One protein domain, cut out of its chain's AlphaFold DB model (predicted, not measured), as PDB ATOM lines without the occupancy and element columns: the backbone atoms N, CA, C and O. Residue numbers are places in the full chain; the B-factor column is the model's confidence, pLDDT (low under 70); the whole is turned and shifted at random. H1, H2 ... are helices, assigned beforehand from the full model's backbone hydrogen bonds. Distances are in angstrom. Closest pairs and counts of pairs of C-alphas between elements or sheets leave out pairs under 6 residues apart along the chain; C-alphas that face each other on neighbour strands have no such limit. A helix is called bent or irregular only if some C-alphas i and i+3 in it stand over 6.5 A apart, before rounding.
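What this domain is: This is residues 2 to 192 of the 192 residues of an uncharacterized protein of Halocella sp. SP3-1 (UniProt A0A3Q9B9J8). Four helices, H3, H1, H4 and H5, stand in a bowed row with H1 and H4 in its middle, and H6 with the long bent helix H8 crosses one side of that row. H6 crosses H4, arm H8a of H8 folds back beside H6, and arm H8b crosses H1, while short H7 sits near the far end of H6. The printed part has 191 residues with eight named helices, H1 to H8 in chain order, and no named strand; the class is all helix. It is compact, with a radius of gyration of the C-alphas of 16.7 A, and spans 49 by 38 by 37 A.

How they stand to each other: H1, residues 2 to 22, H3, residues 35 to 57, and H4, residues 59 to 73, form an up and down bundle, each running against the one before it. H1 and H3 touch at C-alphas 7 and 54, 4.3 A apart, opposite ways at a shallow tilt of 34 degrees, only just short of steep. With residues 7 to 15 alone H1 touches H4, closest at C-alphas 11 and 62, 5.7 A. H3 and H4 only just touch, and only at the corner, with 3 pairs of C-alphas within 8 A, the closest Leu 55 and Ser 62 at 5.7 A. H4 and H5, residues 88 to 102, are a helical hairpin; C-alphas 71 and 92 are closest at 4.1 A, with a shallow tilt of 14 degrees. H6, residues 105 to 130, touches H4 with residues 107 to 116 alone, at a steep tilt of 45 degrees, the closest C-alphas being Ala 68 and Ile 112 at 4.7 A. H8, residues 144 to 191, was assigned as one helix by its hydrogen bonds but is bent, with C-alphas 161 and 164 9.2 A apart; its arms H8a, residues 144 to 161, and H8b, residues 164 to 191, stand at 51 degrees. H6 and H8a touch, opposite ways at a shallow tilt of 28 degrees, closest at C-alphas 117 and 151, 6.2 A. H8b touches H1 with residues 168 to 176 alone, at a steep tilt of 52 degrees, closest at C-alphas 172 and 9, 4.8 A. H7, residues 138 to 142, touches H6, closest at C-alphas 139 and 123, 6.4 A. H2, residues 24 to 29, is close to but not clearly touching H3, with C-alphas 24 and 36 6.9 A apart. Every O i to N i+4 pair is within hydrogen-bond range in H1, H2, H4, H5, H7, H8a and H8b, but 14 of 19 in H3 and 20 of 22 in H6.

Where its parts are: H1 begins at C-alpha 2, (-50.445, -19.470, 61.071), and is 30.4 A long. H3, 23.4 A, is irregular, with C-alphas 38 and 41 9.4 A apart and a kink of 94 degrees near residue 42. H4 is 20.7 A, H5 21.0 A. H6, 34.3 A, is irregular too, with C-alphas 125 and 128 7.3 A apart. H8a is 26.0 A and H8b 41.3 A, ending at C-alpha 191, (-79.190, -33.832, 78.370).

The domain as a whole: The two C-alphas farthest apart, those of Tyr 101 and Ile 192, are 51.6 A apart. The printed part has no cut. The link from H4 to H5, residues 74 to 87, is long. Mean pLDDT of the printed part is 89.1, with residues 76 to 78, 129 to 136 and 190 to 192 under 70.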
ATOM      1  N   PHE A   2     -49.192 -18.717  60.947       91.75
ATOM      2  CA  PHE A   2     -50.445 -19.470  61.071       91.75
ATOM      3  C   PHE A   2     -50.239 -20.993  61.139       91.75
ATOM      4  O   PHE A   2     -50.725 -21.619  62.070       91.75
ATOM      5  N   GLU A   3     -49.445 -21.569  60.227       94.88
ATOM      6  CA  GLU A   3     -49.146 -23.016  60.202       94.88
ATOM      7  C   GLU A   3     -48.536 -23.509  61.515       94.88
ATOM      8  O   GLU A   3     -48.954 -24.529  62.050       94.88
ATOM      9  N   ARG A   4     -47.612 -22.728  62.093       96.31
ATOM     10  CA  ARG A   4     -47.017 -23.014  63.401       96.31
ATOM     11  C   ARG A   4     -48.078 -23.100  64.494       96.31
ATOM     12  O   ARG A   4     -48.142 -24.124  65.162       96.31
ATOM     13  N   LEU A   5     -48.907 -22.064  64.655       97.12
ATOM     14  CA  LEU A   5     -49.975 -22.058  65.661       97.12
ATOM     15  C   LEU A   5     -50.954 -23.217  65.443       97.12
ATOM     16  O   LEU A   5     -51.297 -23.908  66.395       97.12
ATOM     17  N   ALA A   6     -51.369 -23.452  64.196       97.75
ATOM     18  CA  ALA A   6     -52.247 -24.560  63.847       97.75
ATOM     19  C   ALA A   6     -51.619 -25.911  64.223       97.75
ATOM     20  O   ALA A   6     -52.273 -26.713  64.878       97.75
ATOM     21  N   GLY A   7     -50.338 -26.133  63.912       98.06
ATOM     22  CA  GLY A   7     -49.607 -27.336  64.316       98.06
ATOM     23  C   GLY A   7     -49.587 -27.536  65.834       98.06
ATOM     24  O   GLY A   7     -49.879 -28.634  66.301       98.06
ATOM     25  N   VAL A   8     -49.338 -26.470  66.607       98.00
ATOM     26  CA  VAL A   8     -49.338 -26.525  68.083       98.00
ATOM     27  C   VAL A   8     -50.736 -26.814  68.650       98.00
ATOM     28  O   VAL A   8     -50.870 -27.591  69.593       98.00
ATOM     29  N   ILE A   9     -51.794 -26.250  68.062       98.31
ATOM     30  CA  ILE A   9     -53.177 -26.564  68.452       98.31
ATOM     31  C   ILE A   9     -53.495 -28.035  68.162       98.31
ATOM     32  O   ILE A   9     -54.015 -28.734  69.029       98.31
ATOM     33  N   LEU A  10     -53.173 -28.519  66.960       98.44
ATOM     34  CA  LEU A  10     -53.466 -29.895  66.560       98.44
ATOM     35  C   LEU A  10     -52.712 -30.907  67.425       98.44
ATOM     36  O   LEU A  10     -53.325 -31.865  67.894       98.44
ATOM     37  N   ILE A  11     -51.417 -30.693  67.691       98.44
ATOM     38  CA  ILE A  11     -50.669 -31.593  68.577       98.44
ATOM     39  C   ILE A  11     -51.196 -31.538  70.012       98.44
ATOM     40  O   ILE A  11     -51.295 -32.576  70.656       98.44
ATOM     41  N   GLY A  12     -51.615 -30.363  70.495       97.56
ATOM     42  CA  GLY A  12     -52.259 -30.235  71.800       97.56
ATOM     43  C   GLY A  12     -53.557 -31.044  71.890       97.56
ATOM     44  O   GLY A  12     -53.764 -31.754  72.872       97.56
ATOM     45  N   PHE A  13     -54.392 -31.032  70.842       97.56
ATOM     46  CA  PHE A  13     -55.561 -31.916  70.767       97.56
ATOM     47  C   PHE A  13     -55.172 -33.391  70.768       97.56
ATOM     48  O   PHE A  13     -55.809 -34.167  71.470       97.56
ATOM     49  N   VAL A  14     -54.132 -33.794  70.033       98.00
ATOM     50  CA  VAL A  14     -53.664 -35.191  70.039       98.00
ATOM     51  C   VAL A  14     -53.244 -35.629  71.438       98.00
ATOM     52  O   VAL A  14     -53.651 -36.700  71.884       98.00
ATOM     53  N   ILE A  15     -52.467 -34.795  72.132       96.50
ATOM     54  CA  ILE A  15     -52.019 -35.061  73.502       96.50
ATOM     55  C   ILE A  15     -53.233 -35.189  74.424       96.50
ATOM     56  O   ILE A  15     -53.342 -36.189  75.126       96.50
ATOM     57  N   LYS A  16     -54.189 -34.253  74.362       94.94
ATOM     58  CA  LYS A  16     -55.386 -34.304  75.210       94.94
ATOM     59  C   LYS A  16     -56.305 -35.484  74.889       94.94
ATOM     60  O   LYS A  16     -56.865 -36.098  75.782       94.94
ATOM     61  N   MET A  17     -56.445 -35.843  73.616       95.12
ATOM     62  CA  MET A  17     -57.210 -37.022  73.202       95.12
ATOM     63  C   MET A  17     -56.580 -38.321  73.707       95.12
ATOM     64  O   MET A  17     -57.297 -39.260  74.038       95.12
ATOM     65  N   MET A  18     -55.247 -38.393  73.727       93.50
ATOM     66  CA  MET A  18     -54.520 -39.533  74.279       93.50
ATOM     67  C   MET A  18     -54.678 -39.603  75.801       93.50
ATOM     68  O   MET A  18     -54.975 -40.675  76.314       93.50
ATOM     69  N   ASP A  19     -54.540 -38.467  76.483       90.50
ATOM     70  CA  ASP A  19     -54.754 -38.309  77.925       90.50
ATOM     71  C   ASP A  19     -56.165 -38.764  78.340       90.50
ATOM     72  O   ASP A  19     -56.308 -39.736  79.075       90.50
ATOM     73  N   ASP A  20     -57.213 -38.197  77.729       91.19
ATOM     74  CA  ASP A  20     -58.613 -38.575  77.982       91.19
ATOM     75  C   ASP A  20     -58.888 -40.064  77.692       91.19
ATOM     76  O   ASP A  20     -59.753 -40.684  78.311       91.19
ATOM     77  N   PHE A  21     -58.195 -40.654  76.709       91.69
ATOM     78  CA  PHE A  21     -58.333 -42.079  76.406       91.69
ATOM     79  C   PHE A  21     -57.732 -42.967  77.498       91.69
ATOM     80  O   PHE A  21     -58.340 -43.989  77.829       91.69
ATOM     81  N   LEU A  22     -56.566 -42.597  78.030       88.19
ATOM     82  CA  LEU A  22     -55.896 -43.334  79.102       88.19
ATOM     83  C   LEU A  22     -56.654 -43.201  80.429       88.19
ATOM     84  O   LEU A  22     -56.850 -44.204  81.111       88.19
ATOM     85  N   ASP A  23     -57.175 -42.012  80.728       86.00
ATOM     86  CA  ASP A  23     -57.904 -41.728  81.971       86.00
ATOM     87  C   ASP A  23     -59.382 -42.154  81.926       86.00
ATOM     88  O   ASP A  23     -60.103 -42.061  82.918       86.00
ATOM     89  N   ARG A  24     -59.841 -42.728  80.806       85.75
ATOM     90  CA  ARG A  24     -61.248 -43.086  80.570       85.75
ATOM     91  C   ARG A  24     -61.898 -43.894  81.693       85.75
ATOM     92  O   ARG A  24     -63.069 -43.675  81.989       85.75
ATOM     93  N   GLU A  25     -61.203 -44.877  82.257       82.12
ATOM     94  CA  GLU A  25     -61.770 -45.708  83.329       82.12
ATOM     95  C   GLU A  25     -61.970 -44.906  84.618       82.12
ATOM     96  O   GLU A  25     -62.994 -45.061  85.281       82.12
ATOM     97  N   ILE A  26     -61.033 -44.007  84.930       80.06
ATOM     98  CA  ILE A  26     -61.095 -43.119  86.092       80.06
ATOM     99  C   ILE A  26     -62.219 -42.095  85.898       80.06
ATOM    100  O   ILE A  26     -63.049 -41.921  86.789       80.06
ATOM    101  N   ASP A  27     -62.303 -41.494  84.713       83.12
ATOM    102  CA  ASP A  27     -63.298 -40.469  84.391       83.12
ATOM    103  C   ASP A  27     -64.728 -41.026  84.402       83.12
ATOM    104  O   ASP A  27     -65.649 -40.369  84.886       83.12
ATOM    105  N   ILE A  28     -64.925 -42.272  83.945       82.62
ATOM    106  CA  ILE A  28     -66.222 -42.964  84.051       82.62
ATOM    107  C   ILE A  28     -66.629 -43.138  85.519       82.62
ATOM    108  O   ILE A  28     -67.799 -42.949  85.844       82.62
ATOM    109  N   LEU A  29     -65.689 -43.487  86.404       81.44
ATOM    110  CA  LEU A  29     -65.963 -43.642  87.837       81.44
ATOM    111  C   LEU A  29     -66.258 -42.305  88.531       81.44
ATOM    112  O   LEU A  29     -66.985 -42.286  89.521       81.44
ATOM    113  N   GLN A  30     -65.700 -41.205  88.023       77.44
ATOM    114  CA  GLN A  30     -65.919 -39.850  88.536       77.44
ATOM    115  C   GLN A  30     -67.129 -39.143  87.906       77.44
ATOM    116  O   GLN A  30     -67.423 -38.008  88.276       77.44
ATOM    117  N   GLU A  31     -67.820 -39.797  86.963       78.62
ATOM    118  CA  GLU A  31     -68.877 -39.199  86.134       78.62
ATOM    119  C   GLU A  31     -68.425 -37.908  85.424       78.62
ATOM    120  O   GLU A  31     -69.236 -37.032  85.104       78.62
ATOM    121  N   ASP A  32     -67.121 -37.778  85.161       79.62
ATOM    122  CA  ASP A  32     -66.555 -36.565  84.588       79.62
ATOM    123  C   ASP A  32     -66.581 -36.630  83.053       79.62
ATOM    124  O   ASP A  32     -66.303 -37.643  82.405       79.62
ATOM    125  N   TRP A  33     -66.994 -35.522  82.439       84.75
ATOM    126  CA  TRP A  33     -67.102 -35.429  80.986       84.75
ATOM    127  C   TRP A  33     -65.726 -35.208  80.349       84.75
ATOM    128  O   TRP A  33     -65.037 -34.255  80.719       84.75
ATOM    129  N   ASN A  34     -65.390 -36.002  79.327       85.06
ATOM    130  CA  ASN A  34     -64.168 -35.863  78.526       85.06
ATOM    131  C   ASN A  34     -64.417 -36.161  77.025       85.06
ATOM    132  O   ASN A  34     -65.530 -36.524  76.627       85.06
ATOM    133  N   LEU A  35     -63.397 -36.064  76.162       85.56
ATOM    134  CA  LEU A  35     -63.545 -36.318  74.717       85.56
ATOM    135  C   LEU A  35     -63.923 -37.767  74.373       85.56
ATOM    136  O   LEU A  35     -64.563 -38.006  73.340       85.56
ATOM    137  N   THR A  36     -63.582 -38.743  75.221       87.50
ATOM    138  CA  THR A  36     -63.961 -40.147  74.986       87.50
ATOM    139  C   THR A  36     -65.466 -40.365  75.066       87.50
ATOM    140  O   THR A  36     -65.981 -41.257  74.388       87.50
ATOM    141  N   SER A  37     -66.194 -39.526  75.808       84.44
ATOM    142  CA  SER A  37     -67.660 -39.575  75.863       84.44
ATOM    143  C   SER A  37     -68.301 -39.320  74.489       84.44
ATOM    144  O   SER A  37     -69.302 -39.947  74.129       84.44
ATOM    145  N   VAL A  38     -67.672 -38.460  73.679       86.50
ATOM    146  CA  VAL A  38     -68.156 -38.048  72.357       86.50
ATOM    147  C   VAL A  38     -67.645 -38.981  71.269       86.50
ATOM    148  O   VAL A  38     -68.420 -39.515  70.476       86.50
ATOM    149  N   LEU A  39     -66.326 -39.179  71.228       88.06
ATOM    150  CA  LEU A  39     -65.647 -39.873  70.134       88.06
ATOM    151  C   LEU A  39     -65.578 -41.389  70.348       88.06
ATOM    152  O   LEU A  39     -65.376 -42.141  69.391       88.06
ATOM    153  N   LYS A  40     -65.779 -41.857  71.586       88.69
ATOM    154  CA  LYS A  40     -65.738 -43.272  71.978       88.69
ATOM    155  C   LYS A  40     -64.469 -43.943  71.438       88.69
ATOM    156  O   LYS A  40     -63.376 -43.399  71.537       88.69
ATOM    157  N   LYS A  41     -64.610 -45.117  70.814       87.50
ATOM    158  CA  LYS A  41     -63.502 -45.869  70.200       87.50
ATOM    159  C   LYS A  41     -62.824 -45.125  69.039       87.50
ATOM    160  O   LYS A  41     -61.714 -45.486  68.670       87.50
ATOM    161  N   GLY A  42     -63.470 -44.105  68.470       91.12
ATOM    162  CA  GLY A  42     -62.925 -43.294  67.382       91.12
ATOM    163  C   GLY A  42     -61.834 -42.315  67.818       91.12
ATOM    164  O   GLY A  42     -61.121 -41.802  66.963       91.12
ATOM    165  N   ILE A  43     -61.659 -42.071  69.123       94.50
ATOM    166  CA  ILE A  43     -60.668 -41.105  69.619       94.50
ATOM    167  C   ILE A  43     -59.239 -41.441  69.156       94.50
ATOM    168  O   ILE A  43     -58.528 -40.554  68.699       94.50
ATOM    169  N   LEU A  44     -58.855 -42.722  69.160       93.31
ATOM    170  CA  LEU A  44     -57.532 -43.168  68.712       93.31
ATOM    171  C   LEU A  44     -57.294 -42.983  67.202       93.31
ATOM    172  O   LEU A  44     -56.314 -42.341  66.834       93.31
ATOM    173  N   PRO A  45     -58.139 -43.498  66.284       96.06
ATOM    174  CA  PRO A  45     -57.898 -43.286  64.858       96.06
ATOM    175  C   PRO A  45     -57.956 -41.803  64.466       96.06
ATOM    176  O   PRO A  45     -57.177 -41.375  63.616       96.06
ATOM    177  N   TYR A  46     -58.811 -40.993  65.102       96.25
ATOM    178  CA  TYR A  46     -58.844 -39.553  64.834       96.25
ATOM    179  C   TYR A  46     -57.601 -38.824  65.350       96.25
ATOM    180  O   TYR A  46     -57.098 -37.948  64.648       96.25
ATOM    181  N   SER A  47     -57.060 -39.197  66.515       96.94
ATOM    182  CA  SER A  47     -55.827 -38.583  67.021       96.94
ATOM    183  C   SER A  47     -54.637 -38.863  66.099       96.94
ATOM    184  O   SER A  47     -53.843 -37.962  65.848       96.94
ATOM    185  N   LEU A  48     -54.559 -40.057  65.496       97.44
ATOM    186  CA  LEU A  48     -53.529 -40.389  64.504       97.44
ATOM    187  C   LEU A  48     -53.640 -39.541  63.230       97.44
ATOM    188  O   LEU A  48     -52.629 -39.061  62.722       97.44
ATOM    189  N   VAL A  49     -54.854 -39.314  62.720       97.88
ATOM    190  CA  VAL A  49     -55.060 -38.443  61.548       97.88
ATOM    191  C   VAL A  49     -54.656 -37.003  61.869       97.88
ATOM    192  O   VAL A  49     -53.935 -36.379  61.092       97.88
ATOM    193  N   ILE A  50     -55.061 -36.483  63.030       98.12
ATOM    194  CA  ILE A  50     -54.696 -35.131  63.480       98.12
ATOM    195  C   ILE A  50     -53.177 -35.008  63.669       98.12
ATOM    196  O   ILE A  50     -52.594 -34.001  63.266       98.12
ATOM    197  N   MET A  51     -52.525 -36.044  64.207       98.25
ATOM    198  CA  MET A  51     -51.071 -36.104  64.386       98.25
ATOM    199  C   MET A  51     -50.332 -35.917  63.058       98.25
ATOM    200  O   MET A  51     -49.366 -35.159  63.002       98.25
ATOM    201  N   ILE A  52     -50.791 -36.556  61.977       98.31
ATOM    202  CA  ILE A  52     -50.174 -36.416  60.646       98.31
ATOM    203  C   ILE A  52     -50.182 -34.948  60.201       98.31
ATOM    204  O   ILE A  52     -49.152 -34.428  59.768       98.31
ATOM    205  N   PHE A  53     -51.315 -34.255  60.351       98.31
ATOM    206  CA  PHE A  53     -51.410 -32.834  60.010       98.31
ATOM    207  C   PHE A  53     -50.561 -31.953  60.933       98.31
ATOM    208  O   PHE A  53     -49.899 -31.036  60.450       98.31
ATOM    209  N   ALA A  54     -50.522 -32.242  62.235       98.31
ATOM    210  CA  ALA A  54     -49.690 -31.508  63.187       98.31
ATOM    211  C   ALA A  54     -48.197 -31.595  62.824       98.31
ATOM    212  O   ALA A  54     -47.518 -30.571  62.708       98.31
ATOM    213  N   LEU A  55     -47.710 -32.812  62.556       98.06
ATOM    214  CA  LEU A  55     -46.332 -33.073  62.137       98.06
ATOM    215  C   LEU A  55     -45.998 -32.404  60.800       98.06
ATOM    216  O   LEU A  55     -44.892 -31.894  60.644       98.06
ATOM    217  N   HIS A  56     -46.941 -32.378  59.856       98.00
ATOM    218  CA  HIS A  56     -46.757 -31.699  58.574       98.00
ATOM    219  C   HIS A  56     -46.622 -30.179  58.735       98.00
ATOM    220  O   HIS A  56     -45.743 -29.573  58.127       98.00
ATOM    221  N   LEU A  57     -47.465 -29.563  59.568       97.88
ATOM    222  CA  LEU A  57     -47.481 -28.111  59.767       97.88
ATOM    223  C   LEU A  57     -46.301 -27.607  60.599       97.88
ATOM    224  O   LEU A  57     -45.796 -26.508  60.368       97.88
ATOM    225  N   ASN A  58     -45.884 -28.374  61.608       96.56
ATOM    226  CA  ASN A  58     -44.793 -27.986  62.490       96.56
ATOM    227  C   ASN A  58     -44.150 -29.204  63.149       96.56
ATOM    228  O   ASN A  58     -44.443 -29.549  64.297       96.56
ATOM    229  N   PHE A  59     -43.253 -29.845  62.410       97.56
ATOM    230  CA  PHE A  59     -42.602 -31.073  62.840       97.56
ATOM    231  C   PHE A  59     -41.851 -30.921  64.171       97.56
ATOM    232  O   PHE A  59     -42.072 -31.701  65.094       97.56
ATOM    233  N   ALA A  60     -40.997 -29.899  64.299       97.12
ATOM    234  CA  ALA A  60     -40.099 -29.772  65.444       97.12
ATOM    235  C   ALA A  60     -40.845 -29.565  66.771       97.12
ATOM    236  O   ALA A  60     -40.556 -30.231  67.771       97.12
ATOM    237  N   GLU A  61     -41.838 -28.673  66.791       97.19
ATOM    238  CA  GLU A  61     -42.635 -28.440  67.998       97.19
ATOM    239  C   GLU A  61     -43.582 -29.602  68.276       97.19
ATOM    240  O   GLU A  61     -43.697 -30.017  69.424       97.19
ATOM    241  N   SER A  62     -44.192 -30.194  67.245       97.94
ATOM    242  CA  SER A  62     -45.115 -31.317  67.438       97.94
ATOM    243  C   SER A  62     -44.414 -32.538  68.031       97.94
ATOM    244  O   SER A  62     -44.885 -33.094  69.023       97.94
ATOM    245  N   VAL A  63     -43.253 -32.919  67.484       98.12
ATOM    246  CA  VAL A  63     -42.448 -34.023  68.029       98.12
ATOM    247  C   VAL A  63     -42.020 -33.704  69.457       98.12
ATOM    248  O   VAL A  63     -42.240 -34.509  70.354       98.12
ATOM    249  N   SER A  64     -41.459 -32.518  69.704       97.88
ATOM    250  CA  SER A  64     -40.945 -32.182  71.035       97.88
ATOM    251  C   SER A  64     -42.042 -32.066  72.104       97.88
ATOM    252  O   SER A  64     -41.812 -32.508  73.228       97.88
ATOM    253  N   TYR A  65     -43.222 -31.519  71.787       98.06
ATOM    254  CA  TYR A  65     -44.356 -31.463  72.718       98.06
ATOM    255  C   TYR A  65     -44.922 -32.845  73.013       98.06
ATOM    256  O   TYR A  65     -45.104 -33.172  74.183       98.06
ATOM    257  N   PHE A  66     -45.138 -33.667  71.984       97.75
ATOM    258  CA  PHE A  66     -45.617 -35.033  72.174       97.75
ATOM    259  C   PHE A  66     -44.633 -35.861  73.002       97.75
ATOM    260  O   PHE A  66     -45.025 -36.592  73.909       97.75
ATOM    261  N   SER A  67     -43.333 -35.716  72.736       97.12
ATOM    262  CA  SER A  67     -42.306 -36.422  73.493       97.12
ATOM    263  C   SER A  67     -42.208 -35.967  74.942       97.12
ATOM    264  O   SER A  67     -42.063 -36.801  75.836       97.12
ATOM    265  N   ALA A  68     -42.331 -34.662  75.185       96.62
ATOM    266  CA  ALA A  68     -42.396 -34.103  76.528       96.62
ATOM    267  C   ALA A  68     -43.622 -34.613  77.300       96.62
ATOM    268  O   ALA A  68     -43.472 -35.075  78.431       96.62
ATOM    269  N   SER A  69     -44.813 -34.591  76.691       95.38
ATOM    270  CA  SER A  69     -46.034 -35.097  77.330       95.38
ATOM    271  C   SER A  69     -45.986 -36.597  77.572       95.38
ATOM    272  O   SER A  69     -46.456 -37.049  78.606       95.38
ATOM    273  N   TYR A  70     -45.380 -37.372  76.671       93.69
ATOM    274  CA  TYR A  70     -45.212 -38.809  76.873       93.69
ATOM    275  C   TYR A  70     -44.307 -39.108  78.072       93.69
ATOM    276  O   TYR A  70     -44.678 -39.888  78.946       93.69
ATOM    277  N   LEU A  71     -43.132 -38.466  78.144       93.38
ATOM    278  CA  LEU A  71     -42.202 -38.653  79.260       93.38
ATOM    279  C   LEU A  71     -42.858 -38.284  80.597       93.38
ATOM    280  O   LEU A  71     -42.745 -39.040  81.561       93.38
ATOM    281  N   LEU A  72     -43.507 -37.120  80.658       91.62
ATOM    282  CA  LEU A  72     -44.084 -36.602  81.897       91.62
ATOM    283  C   LEU A  72     -45.383 -37.323  82.282       91.62
ATOM    284  O   LEU A  72     -45.603 -37.572  83.465       91.62
ATOM    285  N   GLY A  73     -46.216 -37.702  81.312       86.25
ATOM    286  CA  GLY A  73     -47.467 -38.432  81.543       86.25
ATOM    287  C   GLY A  73     -47.238 -39.862  82.036       86.25
ATOM    288  O   GLY A  73     -47.922 -40.321  82.942       86.25
ATOM    289  N   MET A  74     -46.197 -40.539  81.541       81.00
ATOM    290  CA  MET A  74     -45.824 -41.895  81.979       81.00
ATOM    291  C   MET A  74     -45.088 -41.934  83.333       81.00
ATOM    292  O   MET A  74     -44.594 -42.989  83.746       81.00
ATOM    293  N   SER A  75     -44.968 -40.797  84.028       72.50
ATOM    294  CA  SER A  75     -44.280 -40.720  85.320       72.50
ATOM    295  C   SER A  75     -45.067 -41.373  86.466       72.50
ATOM    296  O   SER A  75     -44.450 -41.894  87.395       72.50
ATOM    297  N   SER A  76     -46.401 -41.420  86.380       65.56
ATOM    298  CA  SER A  76     -47.274 -42.075  87.368       65.56
ATOM    299  C   SER A  76     -47.107 -43.600  87.366       65.56
ATOM    300  O   SER A  76     -47.002 -44.213  88.424       65.56
ATOM    301  N   THR A  77     -46.949 -44.209  86.188       67.81
ATOM    302  CA  THR A  77     -46.685 -45.648  85.999       67.81
ATOM    303  C   THR A  77     -45.194 -45.952  85.819       67.81
ATOM    304  O   THR A  77     -44.815 -46.956  85.213       67.81
ATOM    305  N   ALA A  78     -44.296 -45.098  86.328       65.31
ATOM    306  CA  ALA A  78     -42.855 -45.246  86.111       65.31
ATOM    307  C   ALA A  78     -42.282 -46.572  86.656       65.31
ATOM    308  O   ALA A  78     -41.240 -47.034  86.187       65.31
ATOM    309  N   ALA A  79     -42.926 -47.202  87.639       70.06
ATOM    310  CA  ALA A  79     -42.496 -48.497  88.168       70.06
ATOM    311  C   ALA A  79     -43.048 -49.693  87.372       70.06
ATOM    312  O   ALA A  79     -42.425 -50.763  87.381       70.06
ATOM    313  N   ASP A  80     -44.161 -49.500  86.664       77.38
ATOM    314  CA  ASP A  80     -44.893 -50.564  85.990       77.38
ATOM    315  C   ASP A  80     -44.249 -50.930  84.656       77.38
ATOM    316  O   ASP A  80     -43.662 -50.100  83.955       77.38
ATOM    317  N   LYS A  81     -44.331 -52.216  84.308       81.00
ATOM    318  CA  LYS A  81     -43.843 -52.717  83.023       81.00
ATOM    319  C   LYS A  81     -44.934 -52.560  81.971       81.00
ATOM    320  O   LYS A  81     -46.007 -53.141  82.106       81.00
ATOM    321  N   LEU A  82     -44.616 -51.832  80.907       83.38
ATOM    322  CA  LEU A  82     -45.464 -51.663  79.732       83.38
ATOM    323  C   LEU A  82     -45.387 -52.896  78.806       83.38
ATOM    324  O   LEU A  82     -44.539 -53.770  79.020       83.38
ATOM    325  N   PRO A  83     -46.239 -53.009  77.764       84.81
ATOM    326  CA  PRO A  83     -46.226 -54.143  76.829       84.81
ATOM    327  C   PRO A  83     -44.872 -54.400  76.144       84.81
ATOM    328  O   PRO A  83     -44.557 -55.540  75.803       84.81
ATOM    329  N   SER A  84     -44.031 -53.370  76.003       84.38
ATOM    330  CA  SER A  84     -42.640 -53.480  75.531       84.38
ATOM    331  C   SER A  84     -41.693 -54.179  76.519       84.38
ATOM    332  O   SER A  84     -40.547 -54.471  76.180       84.38
ATOM    333  N   ARG A  85     -42.164 -54.437  77.746       87.69
ATOM    334  CA  ARG A  85     -41.424 -54.881  78.939       87.69
ATOM    335  C   ARG A  85     -40.510 -53.824  79.563       87.69
ATOM    336  O   ARG A  85     -39.852 -54.129  80.561       87.69
ATOM    337  N   LEU A  86     -40.484 -52.612  79.019       87.44
ATOM    338  CA  LEU A  86     -39.794 -51.471  79.606       87.44
ATOM    339  C   LEU A  86     -40.687 -50.766  80.628       87.44
ATOM    340  O   LEU A  86     -41.912 -50.899  80.619       87.44
ATOM    341  N   ARG A  87     -40.058 -50.019  81.533       88.75
ATOM    342  CA  ARG A  87     -40.759 -49.098  82.433       88.75
ATOM    343  C   ARG A  87     -41.179 -47.834  81.682       88.75
ATOM    344  O   ARG A  87     -40.463 -47.413  80.773       88.75
ATOM    345  N   GLY A  88     -42.255 -47.175  82.116       86.19
ATOM    346  CA  GLY A  88     -42.749 -45.940  81.482       86.19
ATOM    347  C   GLY A  88     -41.672 -44.865  81.283       86.19
ATOM    348  O   GLY A  88     -41.503 -44.342  80.183       86.19
ATOM    349  N   TRP A  89     -40.840 -44.618  82.303       86.38
ATOM    350  CA  TRP A  89     -39.738 -43.651  82.193       86.38
ATOM    351  C   TRP A  89     -38.650 -44.072  81.190       86.38
ATOM    352  O   TRP A  89     -38.003 -43.210  80.602       86.38
ATOM    353  N   GLN A  90     -38.437 -45.376  80.974       91.62
ATOM    354  CA  GLN A  90     -37.443 -45.872  80.015       91.62
ATOM    355  C   GLN A  90     -37.910 -45.628  78.582       91.62
ATOM    356  O   GLN A  90     -37.131 -45.140  77.767       91.62
ATOM    357  N   GLU A  91     -39.178 -45.913  78.284       91.25
ATOM    358  CA  GLU A  91     -39.757 -45.583  76.979       91.25
ATOM    359  C   GLU A  91     -39.769 -44.077  76.735       91.25
ATOM    360  O   GLU A  91     -39.363 -43.627  75.664       91.25
ATOM    361  N   GLY A  92     -40.157 -43.293  77.747       92.12
ATOM    362  CA  GLY A  92     -40.118 -41.837  77.671       92.12
ATOM    363  C   GLY A  92     -38.718 -41.307  77.371       92.12
ATOM    364  O   GLY A  92     -38.564 -40.466  76.489       92.12
ATOM    365  N   LEU A  93     -37.677 -41.830  78.027       93.25
ATOM    366  CA  LEU A  93     -36.294 -41.436  77.738       93.25
ATOM    367  C   LEU A  93     -35.853 -41.818  76.325       93.25
ATOM    368  O   LEU A  93     -35.221 -41.002  75.658       93.25
ATOM    369  N   ILE A  94     -36.185 -43.023  75.855       94.62
ATOM    370  CA  ILE A  94     -35.884 -43.438  74.475       94.62
ATOM    371  C   ILE A  94     -36.527 -42.458  73.493       94.62
ATOM    372  O   ILE A  94     -35.874 -41.978  72.565       94.62
ATOM    373  N   LEU A  95     -37.788 -42.106  73.731       95.00
ATOM    374  CA  LEU A  95     -38.541 -41.203  72.876       95.00
ATOM    375  C   LEU A  95     -37.984 -39.767  72.913       95.00
ATOM    376  O   LEU A  95     -37.932 -39.107  71.879       95.00
ATOM    377  N   ILE A  96     -37.469 -39.310  74.058       96.81
ATOM    378  CA  ILE A  96     -36.744 -38.036  74.185       96.81
ATOM    379  C   ILE A  96     -35.419 -38.050  73.421       96.81
ATOM    380  O   ILE A  96     -35.116 -37.080  72.729       96.81
ATOM    381  N   VAL A  97     -34.641 -39.132  73.491       97.44
ATOM    382  CA  VAL A  97     -33.392 -39.267  72.721       97.44
ATOM    383  C   VAL A  97     -33.677 -39.203  71.220       97.44
ATOM    384  O   VAL A  97     -32.994 -38.481  70.492       97.44
ATOM    385  N   ILE A  98     -34.728 -39.888  70.764       97.69
ATOM    386  CA  ILE A  98     -35.186 -39.825  69.371       97.69
ATOM    387  C   ILE A  98     -35.622 -38.399  69.013       97.69
ATOM    388  O   ILE A  98     -35.218 -37.879  67.976       97.69
ATOM    389  N   ALA A  99     -36.389 -37.725  69.871       97.69
ATOM    390  CA  ALA A  99     -36.828 -36.353  69.627       97.69
ATOM    391  C   ALA A  99     -35.655 -35.368  69.531       97.69
ATOM    392  O   ALA A  99     -35.660 -34.501  68.657       97.69
ATOM    393  N   ILE A 100     -34.634 -35.511  70.384       98.12
ATOM    394  CA  ILE A 100     -33.411 -34.694  70.339       98.12
ATOM    395  C   ILE A 100     -32.688 -34.908  69.007       98.12
ATOM    396  O   ILE A 100     -32.264 -33.931  68.395       98.12
ATOM    397  N   TYR A 101     -32.583 -36.160  68.552       98.00
ATOM    398  CA  TYR A 101     -31.971 -36.506  67.269       98.00
ATOM    399  C   TYR A 101     -32.740 -35.927  66.069       98.00
ATOM    400  O   TYR A 101     -32.125 -35.426  65.132       98.00
ATOM    401  N   LEU A 102     -34.075 -35.968  66.102       97.75
ATOM    402  CA  LEU A 102     -34.936 -35.477  65.019       97.75
ATOM    403  C   LEU A 102     -35.091 -33.951  64.989       97.75
ATOM    404  O   LEU A 102     -35.492 -33.397  63.967       97.75
ATOM    405  N   THR A 103     -34.846 -33.275  66.111       96.12
ATOM    406  CA  THR A 103     -35.094 -31.836  66.265       96.12
ATOM    407  C   THR A 103     -33.854 -31.135  66.819       96.12
ATOM    408  O   THR A 103     -32.869 -30.954  66.108       96.12
ATOM    409  N   SER A 104     -33.873 -30.711  68.079       96.62
ATOM    410  CA  SER A 104     -32.691 -30.255  68.797       96.62
ATOM    411  C   SER A 104     -32.892 -30.395  70.301       96.62
ATOM    412  O   SER A 104     -34.018 -30.395  70.804       96.62
ATOM    413  N   LEU A 105     -31.785 -30.426  71.044       96.75
ATOM    414  CA  LEU A 105     -31.823 -30.450  72.506       96.75
ATOM    415  C   LEU A 105     -32.596 -29.250  73.081       96.75
ATOM    416  O   LEU A 105     -33.379 -29.405  74.016       96.75
ATOM    417  N   ARG A 106     -32.420 -28.060  72.489       95.62
ATOM    418  CA  ARG A 106     -33.125 -26.839  72.904       95.62
ATOM    419  C   ARG A 106     -34.639 -26.971  72.719       95.62
ATOM    420  O   ARG A 106     -35.389 -26.579  73.614       95.62
ATOM    421  N   GLU A 107     -35.089 -27.521  71.592       95.44
ATOM    422  CA  GLU A 107     -36.520 -27.717  71.328       95.44
ATOM    423  C   GLU A 107     -37.148 -28.671  72.343       95.44
ATOM    424  O   GLU A 107     -38.197 -28.369  72.909       95.44
ATOM    425  N   VAL A 108     -36.473 -29.778  72.644       97.44
ATOM    426  CA  VAL A 108     -36.989 -30.778  73.580       97.44
ATOM    427  C   VAL A 108     -37.018 -30.259  75.016       97.44
ATOM    428  O   VAL A 108     -38.059 -30.344  75.661       97.44
ATOM    429  N   ILE A 109     -35.934 -29.649  75.511       96.75
ATOM    430  CA  ILE A 109     -35.890 -29.106  76.882       96.75
ATOM    431  C   ILE A 109     -36.980 -28.049  77.087       96.75
ATOM    432  O   ILE A 109     -37.679 -28.059  78.097       96.75
ATOM    433  N   THR A 110     -37.161 -27.149  76.120       96.69
ATOM    434  CA  THR A 110     -38.175 -26.090  76.228       96.69
ATOM    435  C   THR A 110     -39.596 -26.647  76.185       96.69
ATOM    436  O   THR A 110     -40.453 -26.149  76.912       96.69
ATOM    437  N   SER A 111     -39.843 -27.706  75.406       97.38
ATOM    438  CA  SER A 111     -41.124 -28.420  75.412       97.38
ATOM    439  C   SER A 111     -41.380 -29.145  76.731       97.38
ATOM    440  O   SER A 111     -42.492 -29.057  77.238       97.38
ATOM    441  N   ILE A 112     -40.370 -29.787  77.333       97.06
ATOM    442  CA  ILE A 112     -40.498 -30.416  78.661       97.06
ATOM    443  C   ILE A 112     -40.920 -29.380  79.700       97.06
ATOM    444  O   ILE A 112     -41.873 -29.614  80.435       97.06
ATOM    445  N   ILE A 113     -40.254 -28.223  79.743       96.81
ATOM    446  CA  ILE A 113     -40.589 -27.184  80.723       96.81
ATOM    447  C   ILE A 113     -42.007 -26.645  80.487       96.81
ATOM    448  O   ILE A 113     -42.756 -26.479  81.444       96.81
ATOM    449  N   LEU A 114     -42.402 -26.401  79.233       97.12
ATOM    450  CA  LEU A 114     -43.750 -25.922  78.898       97.12
ATOM    451  C   LEU A 114     -44.849 -26.920  79.268       97.12
ATOM    452  O   LEU A 114     -45.863 -26.528  79.840       97.12
ATOM    453  N   VAL A 115     -44.646 -28.203  78.971       96.56
ATOM    454  CA  VAL A 115     -45.603 -29.251  79.344       96.56
ATOM    455  C   VAL A 115     -45.651 -29.421  80.862       96.56
ATOM    456  O   VAL A 115     -46.735 -29.574  81.409       96.56
ATOM    457  N   LEU A 116     -44.521 -29.302  81.563       94.56
ATOM    458  CA  LEU A 116     -44.496 -29.334  83.027       94.56
ATOM    459  C   LEU A 116     -45.261 -28.149  83.640       94.56
ATOM    460  O   LEU A 116     -46.012 -28.331  84.592       94.56
ATOM    461  N   ILE A 117     -45.121 -26.943  83.078       94.94
ATOM    462  CA  ILE A 117     -45.930 -25.771  83.460       94.94
ATOM    463  C   ILE A 117     -47.420 -26.068  83.266       94.94
ATOM    464  O   ILE A 117     -48.209 -25.747  84.150       94.94
ATOM    465  N   LEU A 118     -47.803 -26.680  82.141       93.88
ATOM    466  CA  LEU A 118     -49.194 -27.050  81.870       93.88
ATOM    467  C   LEU A 118     -49.724 -28.053  82.903       93.88
ATOM    468  O   LEU A 118     -50.787 -27.815  83.462       93.88
ATOM    469  N   GLN A 119     -48.947 -29.088  83.237       90.69
ATOM    470  CA  GLN A 119     -49.302 -30.048  84.289       90.69
ATOM    471  C   GLN A 119     -49.511 -29.371  85.647       90.69
ATOM    472  O   GLN A 119     -50.465 -29.689  86.342       90.69
ATOM    473  N   PHE A 120     -48.676 -28.392  86.015       90.56
ATOM    474  CA  PHE A 120     -48.902 -27.609  87.236       90.56
ATOM    475  C   PHE A 120     -50.211 -26.811  87.198       90.56
ATOM    476  O   PHE A 120     -50.834 -26.628  88.242       90.56
ATOM    477  N   VAL A 121     -50.621 -26.308  86.028       90.19
ATOM    478  CA  VAL A 121     -51.913 -25.623  85.875       90.19
ATOM    479  C   VAL A 121     -53.061 -26.612  86.049       90.19
ATOM    480  O   VAL A 121     -53.964 -26.321  86.831       90.19
ATOM    481  N   ASP A 122     -53.010 -27.766  85.379       87.62
ATOM    482  CA  ASP A 122     -54.016 -28.829  85.511       87.62
ATOM    483  C   ASP A 122     -54.147 -29.288  86.966       87.62
ATOM    484  O   ASP A 122     -55.218 -29.169  87.563       87.62
ATOM    485  N   ASP A 123     -53.027 -29.649  87.595       87.50
ATOM    486  CA  ASP A 123     -52.975 -30.075  88.994       87.50
ATOM    487  C   ASP A 123     -53.543 -29.010  89.950       87.50
ATOM    488  O   ASP A 123     -54.138 -29.351  90.977       87.50
ATOM    489  N   TYR A 124     -53.373 -27.716  89.643       86.12
ATOM    490  CA  TYR A 124     -53.895 -26.618  90.468       86.12
ATOM    491  C   TYR A 124     -55.406 -26.458  90.310       86.12
ATOM    492  O   TYR A 124     -56.109 -26.224  91.298       86.12
ATOM    493  N   LEU A 125     -55.910 -26.578  89.080       83.25
ATOM    494  CA  LEU A 125     -57.341 -26.514  88.790       83.25
ATOM    495  C   LEU A 125     -58.082 -27.707  89.403       83.25
ATOM    496  O   LEU A 125     -59.148 -27.522  90.000       83.25
ATOM    497  N   ASP A 126     -57.486 -28.896  89.329       79.44
ATOM    498  CA  ASP A 126     -58.081 -30.137  89.822       79.44
ATOM    499  C   ASP A 126     -57.808 -30.402  91.305       79.44
ATOM    500  O   ASP A 126     -58.480 -31.239  91.912       79.44
ATOM    501  N   TYR A 127     -56.949 -29.601  91.949       78.00
ATOM    502  CA  TYR A 127     -56.611 -29.718  93.371       78.00
ATOM    503  C   TYR A 127     -57.837 -29.962  94.261       78.00
ATOM    504  O   TYR A 127     -57.857 -30.890  95.064       78.00
ATOM    505  N   LYS A 128     -58.906 -29.166  94.109       70.81
ATOM    506  CA  LYS A 128     -60.107 -29.285  94.959       70.81
ATOM    507  C   LYS A 128     -60.889 -30.580  94.740       70.81
ATOM    508  O   LYS A 128     -61.534 -31.045  95.677       70.81
ATOM    509  N   LYS A 129     -60.867 -31.126  93.524       67.31
ATOM    510  CA  LYS A 129     -61.555 -32.375  93.179       67.31
ATOM    511  C   LYS A 129     -60.744 -33.594  93.612       67.31
ATOM    512  O   LYS A 129     -61.308 -34.604  94.020       67.31
ATOM    513  N   GLU A 130     -59.420 -33.485  93.555       67.38
ATOM    514  CA  GLU A 130     -58.519 -34.629  93.656       67.38
ATOM    515  C   GLU A 130     -57.982 -34.919  95.057       67.38
ATOM    516  O   GLU A 130     -57.426 -36.003  95.246       67.38
ATOM    517  N   ILE A 131     -58.192 -34.035  96.048       60.66
ATOM    518  CA  ILE A 131     -57.762 -34.235  97.455       60.66
ATOM    519  C   ILE A 131     -58.106 -35.641  97.982       60.66
ATOM    520  O   ILE A 131     -57.364 -36.190  98.795       60.66
ATOM    521  N   TYR A 132     -59.208 -36.232  97.514       58.34
ATOM    522  CA  TYR A 132     -59.716 -37.512  98.012       58.34
ATOM    523  C   TYR A 132     -59.503 -38.706  97.067       58.34
ATOM    524  O   TYR A 132     -59.764 -39.832  97.487       58.34
ATOM    525  N   ILE A 133     -59.047 -38.498  95.822       59.66
ATOM    526  CA  ILE A 133     -59.081 -39.542  94.773       59.66
ATOM    527  C   ILE A 133     -57.719 -39.761  94.094       59.66
ATOM    528  O   ILE A 133     -57.296 -40.907  93.952       59.66
ATOM    529  N   LYS A 134     -56.992 -38.698  93.716       61.28
ATOM    530  CA  LYS A 134     -55.698 -38.796  93.010       61.28
ATOM    531  C   LYS A 134     -54.562 -38.340  93.935       61.28
ATOM    532  O   LYS A 134     -54.256 -37.157  94.075       61.28
ATOM    533  N   LYS A 135     -53.893 -39.311  94.572       58.31
ATOM    534  CA  LYS A 135     -52.738 -39.072  95.466       58.31
ATOM    535  C   LYS A 135     -51.491 -38.571  94.718       58.31
ATOM    536  O   LYS A 135     -50.538 -38.115  95.348       58.31
ATOM    537  N   ASP A 136     -51.491 -38.673  93.388       66.44
ATOM    538  CA  ASP A 136     -50.314 -38.416  92.564       66.44
ATOM    539  C   ASP A 136     -50.137 -36.980  92.064       66.44
ATOM    540  O   ASP A 136     -49.035 -36.674  91.609       66.44
ATOM    541  N   ASN A 137     -51.139 -36.114  92.250       77.06
ATOM    542  CA  ASN A 137     -51.094 -34.686  91.923       77.06
ATOM    543  C   ASN A 137     -49.854 -34.006  92.551       77.06
ATOM    544  O   ASN A 137     -49.582 -34.144  93.756       77.06
ATOM    545  N   LEU A 138     -49.080 -33.278  91.739       75.94
ATOM    546  CA  LEU A 138     -47.809 -32.674  92.150       75.94
ATOM    547  C   LEU A 138     -48.002 -31.655  93.268       75.94
ATOM    548  O   LEU A 138     -47.155 -31.550  94.154       75.94
ATOM    549  N   ILE A 139     -49.121 -30.934  93.276       81.56
ATOM    550  CA  ILE A 139     -49.428 -29.923  94.291       81.56
ATOM    551  C   ILE A 139     -49.784 -30.581  95.619       81.56
ATOM    552  O   ILE A 139     -49.378 -30.079  96.669       81.56
ATOM    553  N   ASN A 140     -50.448 -31.738  95.593       79.44
ATOM    554  CA  ASN A 140     -50.674 -32.539  96.798       79.44
ATOM    555  C   ASN A 140     -49.352 -33.052  97.397       79.44
ATOM    556  O   ASN A 140     -49.205 -33.075  98.619       79.44
ATOM    557  N   LYS A 141     -48.372 -33.420  96.559       81.88
ATOM    558  CA  LYS A 141     -47.056 -33.923  97.004       81.88
ATOM    559  C   LYS A 141     -46.103 -32.823  97.474       81.88
ATOM    560  O   LYS A 141     -45.407 -33.000  98.469       81.88
ATOM    561  N   LEU A 142     -46.037 -31.713  96.743       83.56
ATOM    562  CA  LEU A 142     -45.094 -30.617  96.993       83.56
ATOM    563  C   LEU A 142     -45.638 -29.594  97.996       83.56
ATOM    564  O   LEU A 142     -44.860 -28.930  98.683       83.56
ATOM    565  N   GLY A 143     -46.962 -29.469  98.085       84.25
ATOM    566  CA  GLY A 143     -47.658 -28.397  98.786       84.25
ATOM    567  C   GLY A 143     -47.831 -27.146  97.916       84.25
ATOM    568  O   GLY A 143     -46.999 -26.837  97.061       84.25
ATOM    569  N   HIS A 144     -48.902 -26.387  98.179       83.62
ATOM    570  CA  HIS A 144     -49.302 -25.196  97.407       83.62
ATOM    571  C   HIS A 144     -48.182 -24.180  97.183       83.62
ATOM    572  O   HIS A 144     -47.962 -23.739  96.059       83.62
ATOM    573  N   LEU A 145     -47.465 -23.807  98.248       87.75
ATOM    574  CA  LEU A 145     -46.420 -22.783  98.164       87.75
ATOM    575  C   LEU A 145     -45.228 -23.252  97.323       87.75
ATOM    576  O   LEU A 145     -44.770 -22.516  96.453       87.75
ATOM    577  N   ASN A 146     -44.754 -24.482  97.542       89.88
ATOM    578  CA  ASN A 146     -43.616 -25.019  96.799       89.88
ATOM    579  C   ASN A 146     -43.967 -25.225  95.321       89.88
ATOM    580  O   ASN A 146     -43.166 -24.878  94.456       89.88
ATOM    581  N   GLY A 147     -45.175 -25.723  95.028       89.38
ATOM    582  CA  GLY A 147     -45.676 -25.846  93.660       89.38
ATOM    583  C   GLY A 147     -45.727 -24.497  92.941       89.38
ATOM    584  O   GLY A 147     -45.224 -24.376  91.827       89.38
ATOM    585  N   LEU A 148     -46.232 -23.451  93.605       89.88
ATOM    586  CA  LEU A 148     -46.298 -22.097  93.046       89.88
ATOM    587  C   LEU A 148     -44.906 -21.495  92.796       89.88
ATOM    588  O   LEU A 148     -44.682 -20.881  91.754       89.88
ATOM    589  N   ILE A 149     -43.950 -21.692  93.710       92.62
ATOM    590  CA  ILE A 149     -42.565 -21.229  93.523       92.62
ATOM    591  C   ILE A 149     -41.922 -21.926  92.319       92.62
ATOM    592  O   ILE A 149     -41.334 -21.255  91.469       92.62
ATOM    593  N   ILE A 150     -42.060 -23.252  92.211       93.06
ATOM    594  CA  ILE A 150     -41.530 -24.022  91.076       93.06
ATOM    595  C   ILE A 150     -42.173 -23.548  89.771       93.06
ATOM    596  O   ILE A 150     -41.455 -23.274  88.811       93.06
ATOM    597  N   PHE A 151     -43.494 -23.369  89.746       93.00
ATOM    598  CA  PHE A 151     -44.214 -22.837  88.591       93.00
ATOM    599  C   PHE A 151     -43.649 -21.483  88.132       93.00
ATOM    600  O   PHE A 151     -43.340 -21.317  86.953       93.00
ATOM    601  N   ILE A 152     -43.440 -20.537  89.058       93.88
ATOM    602  CA  ILE A 152     -42.865 -19.218  88.742       93.88
ATOM    603  C   ILE A 152     -41.452 -19.353  88.168       93.88
ATOM    604  O   ILE A 152     -41.132 -18.705  87.171       93.88
ATOM    605  N   ILE A 153     -40.606 -20.203  88.758       95.00
ATOM    606  CA  ILE A 153     -39.234 -20.429  88.275       95.00
ATOM    607  C   ILE A 153     -39.252 -20.982  86.846       95.00
ATOM    608  O   ILE A 153     -38.551 -20.459  85.977       95.00
ATOM    609  N   LEU A 154     -40.068 -22.005  86.579       94.44
ATOM    610  CA  LEU A 154     -40.194 -22.602  85.246       94.44
ATOM    611  C   LEU A 154     -40.710 -21.581  84.228       94.44
ATOM    612  O   LEU A 154     -40.173 -21.487  83.123       94.44
ATOM    613  N   PHE A 155     -41.700 -20.772  84.610       93.38
ATOM    614  CA  PHE A 155     -42.247 -19.721  83.755       93.38
ATOM    615  C   PHE A 155     -41.186 -18.675  83.386       93.38
ATOM    616  O   PHE A 155     -41.019 -18.355  82.209       93.38
ATOM    617  N   ILE A 156     -40.409 -18.194  84.365       94.62
ATOM    618  CA  ILE A 156     -39.307 -17.245  84.135       94.62
ATOM    619  C   ILE A 156     -38.235 -17.858  83.224       94.62
ATOM    620  O   ILE A 156     -37.719 -17.175  82.335       94.62
ATOM    621  N   LEU A 157     -37.896 -19.137  83.410       94.25
ATOM    622  CA  LEU A 157     -36.934 -19.827  82.549       94.25
ATOM    623  C   LEU A 157     -37.411 -19.832  81.093       94.25
ATOM    624  O   LEU A 157     -36.686 -19.376  80.207       94.25
ATOM    625  N   VAL A 158     -38.640 -20.278  80.821       93.75
ATOM    626  CA  VAL A 158     -39.146 -20.321  79.440       93.75
ATOM    627  C   VAL A 158     -39.263 -18.925  78.841       93.75
ATOM    628  O   VAL A 158     -38.892 -18.738  77.680       93.75
ATOM    629  N   PHE A 159     -39.720 -17.946  79.622       92.75
ATOM    630  CA  PHE A 159     -39.836 -16.561  79.176       92.75
ATOM    631  C   PHE A 159     -38.500 -16.022  78.646       92.75
ATOM    632  O   PHE A 159     -38.456 -15.439  77.563       92.75
ATOM    633  N   ASN A 160     -37.400 -16.290  79.358       92.19
ATOM    634  CA  ASN A 160     -36.065 -15.849  78.955       92.19
ATOM    635  C   ASN A 160     -35.506 -16.620  77.751       92.19
ATOM    636  O   ASN A 160     -34.861 -16.031  76.885       92.19
ATOM    637  N   PHE A 161     -35.735 -17.934  77.671       90.19
ATOM    638  CA  PHE A 161     -35.099 -18.762  76.640       90.19
ATOM    639  C   PHE A 161     -35.899 -18.876  75.337       90.19
ATOM    640  O   PHE A 161     -35.295 -19.084  74.277       90.19
ATOM    641  N   CYS A 162     -37.234 -18.814  75.393       92.31
ATOM    642  CA  CYS A 162     -38.137 -19.196  74.299       92.31
ATOM    643  C   CYS A 162     -39.507 -18.483  74.345       92.31
ATOM    644  O   CYS A 162     -40.552 -19.123  74.205       92.31
ATOM    645  N   LEU A 163     -39.508 -17.149  74.447       93.75
ATOM    646  CA  LEU A 163     -40.728 -16.329  74.496       93.75
ATOM    647  C   LEU A 163     -41.745 -16.656  73.389       93.75
ATOM    648  O   LEU A 163     -42.927 -16.848  73.656       93.75
ATOM    649  N   LEU A 164     -41.294 -16.748  72.136       94.75
ATOM    650  CA  LEU A 164     -42.196 -16.965  71.003       94.75
ATOM    651  C   LEU A 164     -42.909 -18.325  71.084       94.75
ATOM    652  O   LEU A 164     -44.109 -18.411  70.840       94.75
ATOM    653  N   LYS A 165     -42.175 -19.376  71.463       95.06
ATOM    654  CA  LYS A 165     -42.716 -20.728  71.653       95.06
ATOM    655  C   LYS A 165     -43.718 -20.761  72.808       95.06
ATOM    656  O   LYS A 165     -44.783 -21.352  72.671       95.06
ATOM    657  N   MET A 166     -43.417 -20.049  73.896       95.94
ATOM    658  CA  MET A 166     -44.339 -19.862  75.020       95.94
ATOM    659  C   MET A 166     -45.652 -19.214  74.581       95.94
ATOM    660  O   MET A 166     -46.713 -19.696  74.951       95.94
ATOM    661  N   ILE A 167     -45.598 -18.159  73.763       96.06
ATOM    662  CA  ILE A 167     -46.803 -17.466  73.286       96.06
ATOM    663  C   ILE A 167     -47.691 -18.413  72.469       96.06
ATOM    664  O   ILE A 167     -48.888 -18.494  72.740       96.06
ATOM    665  N   TYR A 168     -47.128 -19.153  71.507       96.88
ATOM    666  CA  TYR A 168     -47.909 -20.115  70.717       96.88
ATOM    667  C   TYR A 168     -48.490 -21.233  71.575       96.88
ATOM    668  O   TYR A 168     -49.658 -21.573  71.402       96.88
ATOM    669  N   PHE A 169     -47.701 -21.765  72.509       96.69
ATOM    670  CA  PHE A 169     -48.149 -22.799  73.433       96.69
ATOM    671  C   PHE A 169     -49.308 -22.305  74.300       96.69
ATOM    672  O   PHE A 169     -50.368 -22.916  74.301       96.69
ATOM    673  N   SER A 170     -49.162 -21.154  74.958       95.69
ATOM    674  CA  SER A 170     -50.207 -20.587  75.815       95.69
ATOM    675  C   SER A 170     -51.484 -20.250  75.042       95.69
ATOM    676  O   SER A 170     -52.582 -20.501  75.538       95.69
ATOM    677  N   LEU A 171     -51.364 -19.713  73.821       96.69
ATOM    678  CA  LEU A 171     -52.519 -19.468  72.950       96.69
ATOM    679  C   LEU A 171     -53.211 -20.776  72.560       96.69
ATOM    680  O   LEU A 171     -54.435 -20.862  72.651       96.69
ATOM    681  N   ALA A 172     -52.446 -21.793  72.159       97.12
ATOM    682  CA  ALA A 172     -52.987 -23.096  71.793       97.12
ATOM    683  C   ALA A 172     -53.688 -23.775  72.976       97.12
ATOM    684  O   ALA A 172     -54.835 -24.195  72.832       97.12
ATOM    685  N   SER A 173     -53.059 -23.807  74.155       95.44
ATOM    686  CA  SER A 173     -53.660 -24.357  75.372       95.44
ATOM    687  C   SER A 173     -54.954 -23.626  75.725       95.44
ATOM    688  O   SER A 173     -55.972 -24.272  75.949       95.44
ATOM    689  N   CYS A 174     -54.969 -22.288  75.684       95.75
ATOM    690  CA  CYS A 174     -56.177 -21.494  75.929       95.75
ATOM    691  C   CYS A 174     -57.318 -21.851  74.960       95.75
ATOM    692  O   CYS A 174     -58.452 -22.068  75.391       95.75
ATOM    693  N   ILE A 175     -57.019 -21.978  73.661       96.69
ATOM    694  CA  ILE A 175     -57.995 -22.394  72.642       96.69
ATOM    695  C   ILE A 175     -58.531 -23.796  72.942       96.69
ATOM    696  O   ILE A 175     -59.741 -24.010  72.861       96.69
ATOM    697  N   ILE A 176     -57.663 -24.738  73.317       95.56
ATOM    698  CA  ILE A 176     -58.062 -26.107  73.652       95.56
ATOM    699  C   ILE A 176     -58.980 -26.104  74.881       95.56
ATOM    700  O   ILE A 176     -60.104 -26.592  74.765       95.56
ATOM    701  N   TYR A 177     -58.597 -25.488  76.006       93.12
ATOM    702  CA  TYR A 177     -59.468 -25.413  77.192       93.12
ATOM    703  C   TYR A 177     -60.804 -24.737  76.890       93.12
ATOM    704  O   TYR A 177     -61.848 -25.236  77.309       93.12
ATOM    705  N   LEU A 178     -60.798 -23.636  76.133       94.56
ATOM    706  CA  LEU A 178     -62.028 -22.951  75.741       94.56
ATOM    707  C   LEU A 178     -62.921 -23.861  74.888       94.56
ATOM    708  O   LEU A 178     -64.128 -23.928  75.116       94.56
ATOM    709  N   SER A 179     -62.337 -24.585  73.930       93.62
ATOM    710  CA  SER A 179     -63.074 -25.521  73.077       93.62
ATOM    711  C   SER A 179     -63.687 -26.671  73.880       93.62
ATOM    712  O   SER A 179     -64.863 -26.984  73.693       93.62
ATOM    713  N   LEU A 180     -62.942 -27.244  74.832       91.56
ATOM    714  CA  LEU A 180     -63.418 -28.310  75.713       91.56
ATOM    715  C   LEU A 180     -64.522 -27.810  76.641       91.56
ATOM    716  O   LEU A 180     -65.539 -28.480  76.804       91.56
ATOM    717  N   TRP A 181     -64.368 -26.608  77.195       90.56
ATOM    718  CA  TRP A 181     -65.387 -25.978  78.026       90.56
ATOM    719  C   TRP A 181     -66.693 -25.735  77.254       90.56
ATOM    720  O   TRP A 181     -67.777 -26.056  77.749       90.56
ATOM    721  N   LEU A 182     -66.604 -25.230  76.017       91.50
ATOM    722  CA  LEU A 182     -67.765 -25.038  75.142       91.50
ATOM    723  C   LEU A 182     -68.440 -26.367  74.783       91.50
ATOM    724  O   LEU A 182     -69.667 -26.460  74.840       91.50
ATOM    725  N   LEU A 183     -67.658 -27.399  74.451       89.44
ATOM    726  CA  LEU A 183     -68.176 -28.735  74.144       89.44
ATOM    727  C   LEU A 183     -68.875 -29.363  75.353       89.44
ATOM    728  O   LEU A 183     -69.998 -29.851  75.206       89.44
ATOM    729  N   LYS A 184     -68.271 -29.279  76.546       87.88
ATOM    730  CA  LYS A 184     -68.875 -29.741  77.804       87.88
ATOM    731  C   LYS A 184     -70.221 -29.057  78.037       87.88
ATOM    732  O   LYS A 184     -71.225 -29.726  78.270       87.88
ATOM    733  N   LYS A 185     -70.272 -27.728  77.892       87.44
ATOM    734  CA  LYS A 185     -71.511 -26.950  78.045       87.44
ATOM    735  C   LYS A 185     -72.584 -27.349  77.025       87.44
ATOM    736  O   LYS A 185     -73.744 -27.497  77.399       87.44
ATOM    737  N   TYR A 186     -72.210 -27.538  75.758       85.06
ATOM    738  CA  TYR A 186     -73.143 -27.935  74.701       85.06
ATOM    739  C   TYR A 186     -73.725 -29.336  74.929       85.06
ATOM    740  O   TYR A 186     -74.914 -29.548  74.708       85.06
ATOM    741  N   GLN A 187     -72.914 -30.290  75.398       79.62
ATOM    742  CA  GLN A 187     -73.395 -31.642  75.690       79.62
ATOM    743  C   GLN A 187     -74.322 -31.689  76.904       79.62
ATOM    744  O   GLN A 187     -75.368 -32.329  76.829       79.62
ATOM    745  N   ILE A 188     -73.993 -30.968  77.978       73.06
ATOM    746  CA  ILE A 188     -74.866 -30.862  79.157       73.06
ATOM    747  C   ILE A 188     -76.213 -30.233  78.770       73.06
ATOM    748  O   ILE A 188     -77.258 -30.732  79.170       73.06
ATOM    749  N   GLY A 189     -76.209 -29.202  77.920       70.62
ATOM    750  CA  GLY A 189     -77.436 -28.571  77.422       70.62
ATOM    751  C   GLY A 189     -78.304 -29.445  76.503       70.62
ATOM    752  O   GLY A 189     -79.424 -29.052  76.213       70.62
ATOM    753  N   ARG A 190     -77.814 -30.600  76.031       61.16
ATOM    754  CA  ARG A 190     -78.604 -31.598  75.280       61.16
ATOM    755  C   ARG A 190     -79.218 -32.685  76.166       61.16
ATOM    756  O   ARG A 190     -80.047 -33.443  75.674       61.16
ATOM    757  N   LEU A 191     -78.745 -32.819  77.407       56.97
ATOM    758  CA  LEU A 191     -79.190 -33.832  78.370       56.97
ATOM    759  C   LEU A 191     -80.316 -33.322  79.291       56.97
ATOM    760  O   LEU A 191     -80.918 -34.135  79.989       56.97
ATOM    761  N   ILE A 192     -80.583 -32.010  79.282       50.56
ATOM    762  CA  ILE A 192     -81.697 -31.328  79.967       50.56
ATOM    763  C   ILE A 192     -82.804 -31.064  78.948       50.56
ATOM    764  O   ILE A 192     -83.981 -31.298  79.292       50.56
TER     765      ILE A 192